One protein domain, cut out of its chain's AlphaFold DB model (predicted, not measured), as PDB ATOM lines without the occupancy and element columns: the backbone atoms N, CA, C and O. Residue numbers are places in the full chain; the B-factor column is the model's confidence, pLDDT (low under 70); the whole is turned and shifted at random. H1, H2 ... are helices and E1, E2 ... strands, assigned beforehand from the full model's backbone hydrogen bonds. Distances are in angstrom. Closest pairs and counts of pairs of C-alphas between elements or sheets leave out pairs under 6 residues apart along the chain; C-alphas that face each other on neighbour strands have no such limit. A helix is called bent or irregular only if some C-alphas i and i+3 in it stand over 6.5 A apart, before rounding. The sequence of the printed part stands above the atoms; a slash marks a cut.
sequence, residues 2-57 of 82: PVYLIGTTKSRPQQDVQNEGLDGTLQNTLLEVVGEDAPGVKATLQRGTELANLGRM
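This is residues 2 to 57 of the 82 residues of an uncharacterized protein of Candidatus Poseidoniaceae archaeon (UniProt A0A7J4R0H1). Picture a narrow two-stranded ribbon, sharply bent into an open V: strands E1 and E4 make one arm, E2 and E3 the other, with the loop of residues 35 to 43 at the bend. The small helices H1 and H2 sit at the far end of the E2 and E3 arm, and H3 at the far end of the other. The printed part has 56 residues, in the order E1, E2, H1, H2, E3, E4, H3, with two antiparallel sheets of two strands each, class mixed. The whole is loose, with a radius of gyration of the C-alphas of 13.9 A, and only just flat, with spans of 38 by 25 by 14 A.

Start at E1, residues 3 to 6, which is antiparallel to E4, residues 44 to 47, at 156 degrees; look for N 4 and O 46, 2.8 A apart and within hydrogen-bond range. Past residue 7, E1 runs on into E2, residues 8 to 11, at 81 degrees. E2 is antiparallel to E3, residues 31 to 34, at 141 degrees, with N 10 and O 32 within hydrogen-bond range at 2.9 A. H1, residues 14 to 19, and H2, residues 27 to 30, only just touch, with 3 pairs of C-alphas within 8 A, the closest those of Val 17 and Thr 29 at 7.1 A. H3, residues 50 to 56, is apart from both. In H1 and H3 every O i to N i+4 pair is within hydrogen-bond range; H2 is too short for one.

Find C-alpha 3 at (191.989, 137.993, 189.696), where E1 begins; it spans 9.8 A. E2 spans 10.3 A, E3 9.6 A and E4 9.9 A. H3 runs 10.1 A to C-alpha 56 at (197.038, 151.308, 191.303).

The C-alphas of Asn 19 and Gly 55, the two farthest apart, are 38.9 A apart. The printed part has no cut, and none of its links is long. Confidence is under 70 at residues 35 to 42 and 49 to 57.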
ATOM      1  N   PRO A   2     196.441 136.054 190.575       75.00
ATOM      2  CA  PRO A   2     195.108 136.302 191.118       75.00
ATOM      3  C   PRO A   2     194.290 137.250 190.233       75.00
ATOM      4  O   PRO A   2     194.840 138.084 189.503       75.00
ATOM      5  N   VAL A   3     192.971 137.092 190.299       75.88
ATOM      6  CA  VAL A   3     191.989 137.993 189.696       75.88
ATOM      7  C   VAL A   3     191.122 138.511 190.834       75.88
ATOM      8  O   VAL A   3     190.493 137.718 191.527       75.88
ATOM      9  N   TYR A   4     191.126 139.823 191.040       77.56
ATOM     10  CA  TYR A   4     190.297 140.494 192.034       77.56
ATOM     11  C   TYR A   4     189.000 140.951 191.398       77.56
ATOM     12  O   TYR A   4     189.013 141.483 190.288       77.56
ATOM     13  N   LEU A   5     187.911 140.793 192.140       78.12
ATOM     14  CA  LEU A   5     186.628 141.408 191.856       78.12
ATOM     15  C   LEU A   5     186.434 142.556 192.847       78.12
ATOM     16  O   LEU A   5     186.425 142.336 194.055       78.12
ATOM     17  N   ILE A   6     186.307 143.771 192.327       79.44
ATOM     18  CA  ILE A   6     185.936 144.955 193.102       79.44
ATOM     19  C   ILE A   6     184.515 145.316 192.691       79.44
ATOM     20  O   ILE A   6     184.254 145.507 191.505       79.44
ATOM     21  N   GLY A   7     183.610 145.402 193.657       79.62
ATOM     22  CA  GLY A   7     182.206 145.716 193.429       79.62
ATOM     23  C   GLY A   7     181.455 145.850 194.746       79.62
ATOM     24  O   GLY A   7     182.033 145.691 195.823       79.62
ATOM     25  N   THR A   8     180.166 146.150 194.653       82.25
ATOM     26  CA  THR A   8     179.299 146.312 195.821       82.25
ATOM     27  C   THR A   8     178.938 144.943 196.384       82.25
ATOM     28  O   THR A   8     178.557 144.043 195.636       82.25
ATOM     29  N   THR A   9     179.040 144.768 197.700       85.00
ATOM     30  CA  THR A   9     178.571 143.551 198.369       85.00
ATOM     31  C   THR A   9     177.092 143.672 198.712       85.00
ATOM     32  O   THR A   9     176.647 144.697 199.231       85.00
ATOM     33  N   LYS A  10     176.323 142.610 198.460       86.50
ATOM     34  CA  LYS A  10     174.955 142.467 198.968       86.50
ATOM     35  C   LYS A  10     174.755 141.100 199.609       86.50
ATOM     36  O   LYS A  10     175.465 140.141 199.302       86.50
ATOM     37  N   SER A  11     173.799 141.031 200.527       88.88
ATOM     38  CA  SER A  11     173.386 139.766 201.128       88.88
ATOM     39  C   SER A  11     172.551 138.974 200.135       88.88
ATOM     40  O   SER A  11     171.616 139.513 199.539       88.88
ATOM     41  N   ARG A  12     172.865 137.689 199.995       89.31
ATOM     42  CA  ARG A  12     172.130 136.776 199.124       89.31
ATOM     43  C   ARG A  12     170.777 136.407 199.738       89.31
ATOM     44  O   ARG A  12     170.698 136.186 200.952       89.31
ATOM     45  N   PRO A  13     169.714 136.269 198.930       89.50
ATOM     46  CA  PRO A  13     168.460 135.681 199.380       89.50
ATOM     47  C   PRO A  13     168.660 134.223 199.809       89.50
ATOM     48  O   PRO A  13     169.360 133.453 199.150       89.50
ATOM     49  N   GLN A  14     167.975 133.800 200.873       85.31
ATOM     50  CA  GLN A  14     168.070 132.420 201.367       85.31
ATOM     51  C   GLN A  14     167.566 131.382 200.346       85.31
ATOM     52  O   GLN A  14     167.972 130.222 200.397       85.31
ATOM     53  N   GLN A  15     166.681 131.783 199.428       87.25
ATOM     54  CA  GLN A  15     166.210 130.932 198.332       87.25
ATOM     55  C   GLN A  15     167.346 130.605 197.357       87.25
ATOM     56  O   GLN A  15     167.523 129.444 197.009       87.25
ATOM     57  N   ASP A  16     168.167 131.589 196.994       87.69
ATOM     58  CA  ASP A  16     169.265 131.399 196.042       87.69
ATOM     59  C   ASP A  16     170.380 130.526 196.624       87.69
ATOM     60  O   ASP A  16     170.916 129.665 195.932       87.69
ATOM     61  N   VAL A  17     170.673 130.691 197.917       88.56
ATOM     62  CA  VAL A  17     171.633 129.845 198.646       88.56
ATOM     63  C   VAL A  17     171.185 128.377 198.658       88.56
ATOM     64  O   VAL A  17     171.992 127.479 198.421       88.56
ATOM     65  N   GLN A  18     169.892 128.130 198.892       87.00
ATOM     66  CA  GLN A  18     169.319 126.780 198.885       87.00
ATOM     67  C   GLN A  18     169.265 126.176 197.479       87.00
ATOM     68  O   GLN A  18     169.585 125.001 197.315       87.00
ATOM     69  N   ASN A  19     168.901 126.971 196.470       89.69
ATOM     70  CA  ASN A  19     168.844 126.538 195.072       89.69
ATOM     71  C   ASN A  19     170.214 126.086 194.551       89.69
ATOM     72  O   ASN A  19     170.298 125.160 193.750       89.69
ATOM     73  N   GLU A  20     171.285 126.722 195.023       88.62
ATOM     74  CA  GLU A  20     172.663 126.379 194.668       88.62
ATOM     75  C   GLU A  20     173.242 125.254 195.555       88.62
ATOM     76  O   GLU A  20     174.359 124.791 195.329       88.62
ATOM     77  N   GLY A  21     172.477 124.773 196.547       89.25
ATOM     78  CA  GLY A  21     172.869 123.680 197.439       89.25
ATOM     79  C   GLY A  21     173.998 124.042 198.406       89.25
ATOM     80  O   GLY A  21     174.748 123.162 198.832       89.25
ATOM     81  N   LEU A  22     174.159 125.328 198.722       86.81
ATOM     82  CA  LEU A  22     175.269 125.817 199.530       86.81
ATOM     83  C   LEU A  22     174.936 125.817 201.027       86.81
ATOM     84  O   LEU A  22     173.792 126.010 201.442       86.81
ATOM     85  N   ASP A  23     175.967 125.642 201.856       87.00
ATOM     86  CA  ASP A  23     175.839 125.695 203.311       87.00
ATOM     87  C   ASP A  23     175.613 127.139 203.786       87.00
ATOM     88  O   ASP A  23     176.531 127.964 203.806       87.00
ATOM     89  N   GLY A  24     174.373 127.437 204.180       83.00
ATOM     90  CA  GLY A  24     173.955 128.742 204.692       83.00
ATOM     91  C   GLY A  24     174.456 129.076 206.102       83.00
ATOM     92  O   GLY A  24     174.179 130.172 206.587       83.00
ATOM     93  N   THR A  25     175.171 128.174 206.781       87.25
ATOM     94  CA  THR A  25     175.823 128.474 208.070       87.25
ATOM     95  C   THR A  25     177.182 129.152 207.890       87.25
ATOM     96  O   THR A  25     177.653 129.856 208.788       87.25
ATOM     97  N   LEU A  26     177.799 128.997 206.715       88.31
ATOM     98  CA  LEU A  26     179.057 129.644 206.371       88.31
ATOM     99  C   LEU A  26     178.800 131.076 205.884       88.31
ATOM    100  O   LEU A  26     178.096 131.310 204.906       88.31
ATOM    101  N   GLN A  27     179.406 132.059 206.550       84.81
ATOM    102  CA  GLN A  27     179.151 133.478 206.264       84.81
ATOM    103  C   GLN A  27     179.549 133.910 204.846       84.81
ATOM    104  O   GLN A  27     178.921 134.802 204.280       84.81
ATOM    105  N   ASN A  28     180.566 133.282 204.252       85.88
ATOM    106  CA  ASN A  28     180.981 133.571 202.877       85.88
ATOM    107  C   ASN A  28     179.922 133.155 201.844       85.88
ATOM    108  O   ASN A  28     179.839 133.775 200.791       85.88
ATOM    109  N   THR A  29     179.093 132.157 202.155       88.25
ATOM    110  CA  THR A  29     177.978 131.719 201.309       88.25
ATOM    111  C   THR A  29     176.861 132.758 201.245       88.25
ATOM    112  O   THR A  29     176.111 132.802 200.274       88.25
ATOM    113  N   LEU A  30     176.735 133.597 202.274       89.56
ATOM    114  CA  LEU A  30     175.638 134.555 202.421       89.56
ATOM    115  C   LEU A  30     175.878 135.876 201.683       89.56
ATOM    116  O   LEU A  30     174.982 136.718 201.633       89.56
ATOM    117  N   LEU A  31     177.072 136.079 201.128       88.94
ATOM    118  CA  LEU A  31     177.475 137.313 200.465       88.94
ATOM    119  C   LEU A  31     177.667 137.081 198.970       88.94
ATOM    120  O   LEU A  31     178.230 136.077 198.545       88.94
ATOM    121  N   GLU A  32     177.252 138.056 198.172       87.25
ATOM    122  CA  GLU A  32     177.629 138.152 196.768       87.25
ATOM    123  C   GLU A  32     178.183 139.540 196.462       87.25
ATOM    124  O   GLU A  32     177.802 140.542 197.073       87.25
ATOM    125  N   VAL A  33     179.104 139.593 195.504       83.12
ATOM    126  CA  VAL A  33     179.628 140.848 194.969       83.12
ATOM    127  C   VAL A  33     178.938 141.089 193.639       83.12
ATOM    128  O   VAL A  33     179.192 140.381 192.664       83.12
ATOM    129  N   VAL A  34     178.060 142.086 193.597       77.62
ATOM    130  CA  VAL A  34     177.365 142.476 192.373       77.62
ATOM    131  C   VAL A  34     178.119 143.563 191.644       77.62
ATOM    132  O   VAL A  34     178.621 144.525 192.229       77.62
ATOM    133  N   GLY A  35     178.130 143.419 190.321       65.69
ATOM    134  CA  GLY A  35     178.708 144.394 189.416       65.69
ATOM    135  C   GLY A  35     177.811 145.601 189.127       65.69
ATOM    136  O   GLY A  35     177.929 146.197 188.061       65.69
ATOM    137  N   GLU A  36     176.878 145.922 190.020       67.25
ATOM    138  CA  GLU A  36     175.993 147.072 189.862       67.25
ATOM    139  C   GLU A  36     176.817 148.360 190.023       67.25
ATOM    140  O   GLU A  36     177.499 148.546 191.036       67.25
ATOM    141  N   ASP A  37     176.780 149.231 189.008       62.00
ATOM    142  CA  ASP A  37     177.443 150.536 189.030       62.00
ATOM    143  C   ASP A  37     176.794 151.413 190.116       62.00
ATOM    144  O   ASP A  37     175.776 152.072 189.898       62.00
ATOM    145  N   ALA A  38     177.385 151.411 191.309       62.16
ATOM    146  CA  ALA A  38     176.996 152.290 192.402       62.16
ATOM    147  C   ALA A  38     177.761 153.625 192.310       62.16
ATOM    148  O   ALA A  38     178.912 153.651 191.853       62.16
ATOM    149  N   PRO A  39     177.185 154.755 192.771       58.19
ATOM    150  CA  PRO A  39     177.904 156.024 192.828       58.19
ATOM    151  C   PRO A  39     179.154 155.894 193.716       58.19
ATOM    152  O   PRO A  39     179.052 155.811 194.936       58.19
ATOM    153  N   GLY A  40     180.338 155.859 193.100       62.94
ATOM    154  CA  GLY A  40     181.633 155.821 193.790       62.94
ATOM    155  C   GLY A  40     182.480 154.565 193.552       62.94
ATOM    156  O   GLY A  40     183.699 154.657 193.681       62.94
ATOM    157  N   VAL A  41     181.899 153.427 193.143       64.12
ATOM    158  CA  VAL A  41     182.659 152.192 192.856       64.12
ATOM    159  C   VAL A  41     182.079 151.486 191.631       64.12
ATOM    160  O   VAL A  41     180.980 150.944 191.680       64.12
ATOM    161  N   LYS A  42     182.842 151.468 190.532       68.81
ATOM    162  CA  LYS A  42     182.524 150.644 189.358       68.81
ATOM    163  C   LYS A  42     182.948 149.203 189.585       68.81
ATOM    164  O   LYS A  42     184.029 148.945 190.124       68.81
ATOM    165  N   ALA A  43     182.141 148.279 189.085       74.81
ATOM    166  CA  ALA A  43     182.470 146.867 189.075       74.81
ATOM    167  C   ALA A  43     183.674 146.594 188.168       74.81
ATOM    168  O   ALA A  43     183.615 146.836 186.962       74.81
ATOM    169  N   THR A  44     184.782 146.102 188.722       74.56
ATOM    170  CA  THR A  44     185.982 145.811 187.926       74.56
ATOM    171  C   THR A  44     186.614 144.478 188.294       74.56
ATOM    172  O   THR A  44     186.743 144.124 189.466       74.56
ATOM    173  N   LEU A  45     187.042 143.749 187.261       75.94
ATOM    174  CA  LEU A  45     187.905 142.583 187.385       75.94
ATOM    175  C   LEU A  45     189.340 143.008 187.087       75.94
ATOM    176  O   LEU A  45     189.643 143.489 185.996       75.94
ATOM    177  N   GLN A  46     190.231 142.834 188.055       73.81
ATOM    178  CA  GLN A  46     191.622 143.248 187.933       73.81
ATOM    179  C   GLN A  46     192.544 142.055 188.146       73.81
ATOM    180  O   GLN A  46     192.526 141.408 189.190       73.81
ATOM    181  N   ARG A  47     193.375 141.756 187.147       74.81
ATOM    182  CA  ARG A  47     194.416 140.733 187.254       74.81
ATOM    183  C   ARG A  47     195.681 141.362 187.839       74.81
ATOM    184  O   ARG A  47     196.173 142.353 187.301       74.81
ATOM    185  N   GLY A  48     196.240 140.759 188.882       72.75
ATOM    186  CA  GLY A  48     197.451 141.272 189.525       72.75
ATOM    187  C   GLY A  48     197.745 140.599 190.859       72.75
ATOM    188  O   GLY A  48     197.063 139.659 191.253       72.75
ATOM    189  N   THR A  49     198.773 141.067 191.557       69.25
ATOM    190  CA  THR A  49     199.002 140.763 192.980       69.25
ATOM    191  C   THR A  49     198.259 141.790 193.844       69.25
ATOM    192  O   THR A  49     197.987 142.889 193.359       69.25
ATOM    193  N   GLU A  50     197.928 141.468 195.103       67.19
ATOM    194  CA  GLU A  50     197.227 142.401 196.017       67.19
ATOM    195  C   GLU A  50     197.960 143.747 196.095       67.19
ATOM    196  O   GLU A  50     197.358 144.813 195.981       67.19
ATOM    197  N   LEU A  51     199.292 143.680 196.159       65.44
ATOM    198  CA  LEU A  51     200.187 144.831 196.197       65.44
ATOM    199  C   LEU A  51     200.146 145.676 194.911       65.44
ATOM    200  O   LEU A  51     200.153 146.903 194.981       65.44
ATOM    201  N   ALA A  52     200.073 145.045 193.735       64.94
ATOM    202  CA  ALA A  52     199.984 145.766 192.463       64.94
ATOM    203  C   ALA A  52     198.630 146.475 192.289       64.94
ATOM    204  O   ALA A  52     198.567 147.543 191.680       64.94
ATOM    205  N   ASN A  53     197.554 145.900 192.838       64.44
ATOM    206  CA  ASN A  53     196.231 146.518 192.836       64.44
ATOM    207  C   ASN A  53     196.138 147.679 193.832       64.44
ATOM    208  O   ASN A  53     195.676 148.756 193.456       64.44
ATOM    209  N   LEU A  54     196.642 147.500 195.057       66.56
ATOM    210  CA  LEU A  54     196.746 148.578 196.048       66.56
ATOM    211  C   LEU A  54     197.574 149.755 195.515       66.56
ATOM    212  O   LEU A  54     197.158 150.899 195.649       66.56
ATOM    213  N   GLY A  55     198.686 149.482 194.825       64.19
ATOM    214  CA  GLY A  55     199.507 150.521 194.193       64.19
ATOM    215  C   GLY A  55     198.841 151.245 193.012       64.19
ATOM    216  O   GLY A  55     199.253 152.350 192.666       64.19
ATOM    217  N   ARG A  56     197.810 150.659 192.382       66.00
ATOM    218  CA  ARG A  56     197.038 151.308 191.303       66.00
ATOM    219  C   ARG A  56     195.914 152.201 191.806       66.00
ATOM    220  O   ARG A  56     195.487 153.081 191.056       66.00
ATOM    221  N   MET A  57     195.429 151.993 193.028       65.62
ATOM    222  CA  MET A  57     194.477 152.908 193.649       65.62
ATOM    223  C   MET A  57     195.208 154.213 193.975       65.62
ATOM    224  O   MET A  57     195.748 154.389 195.063       65.62
TER     225      MET A  57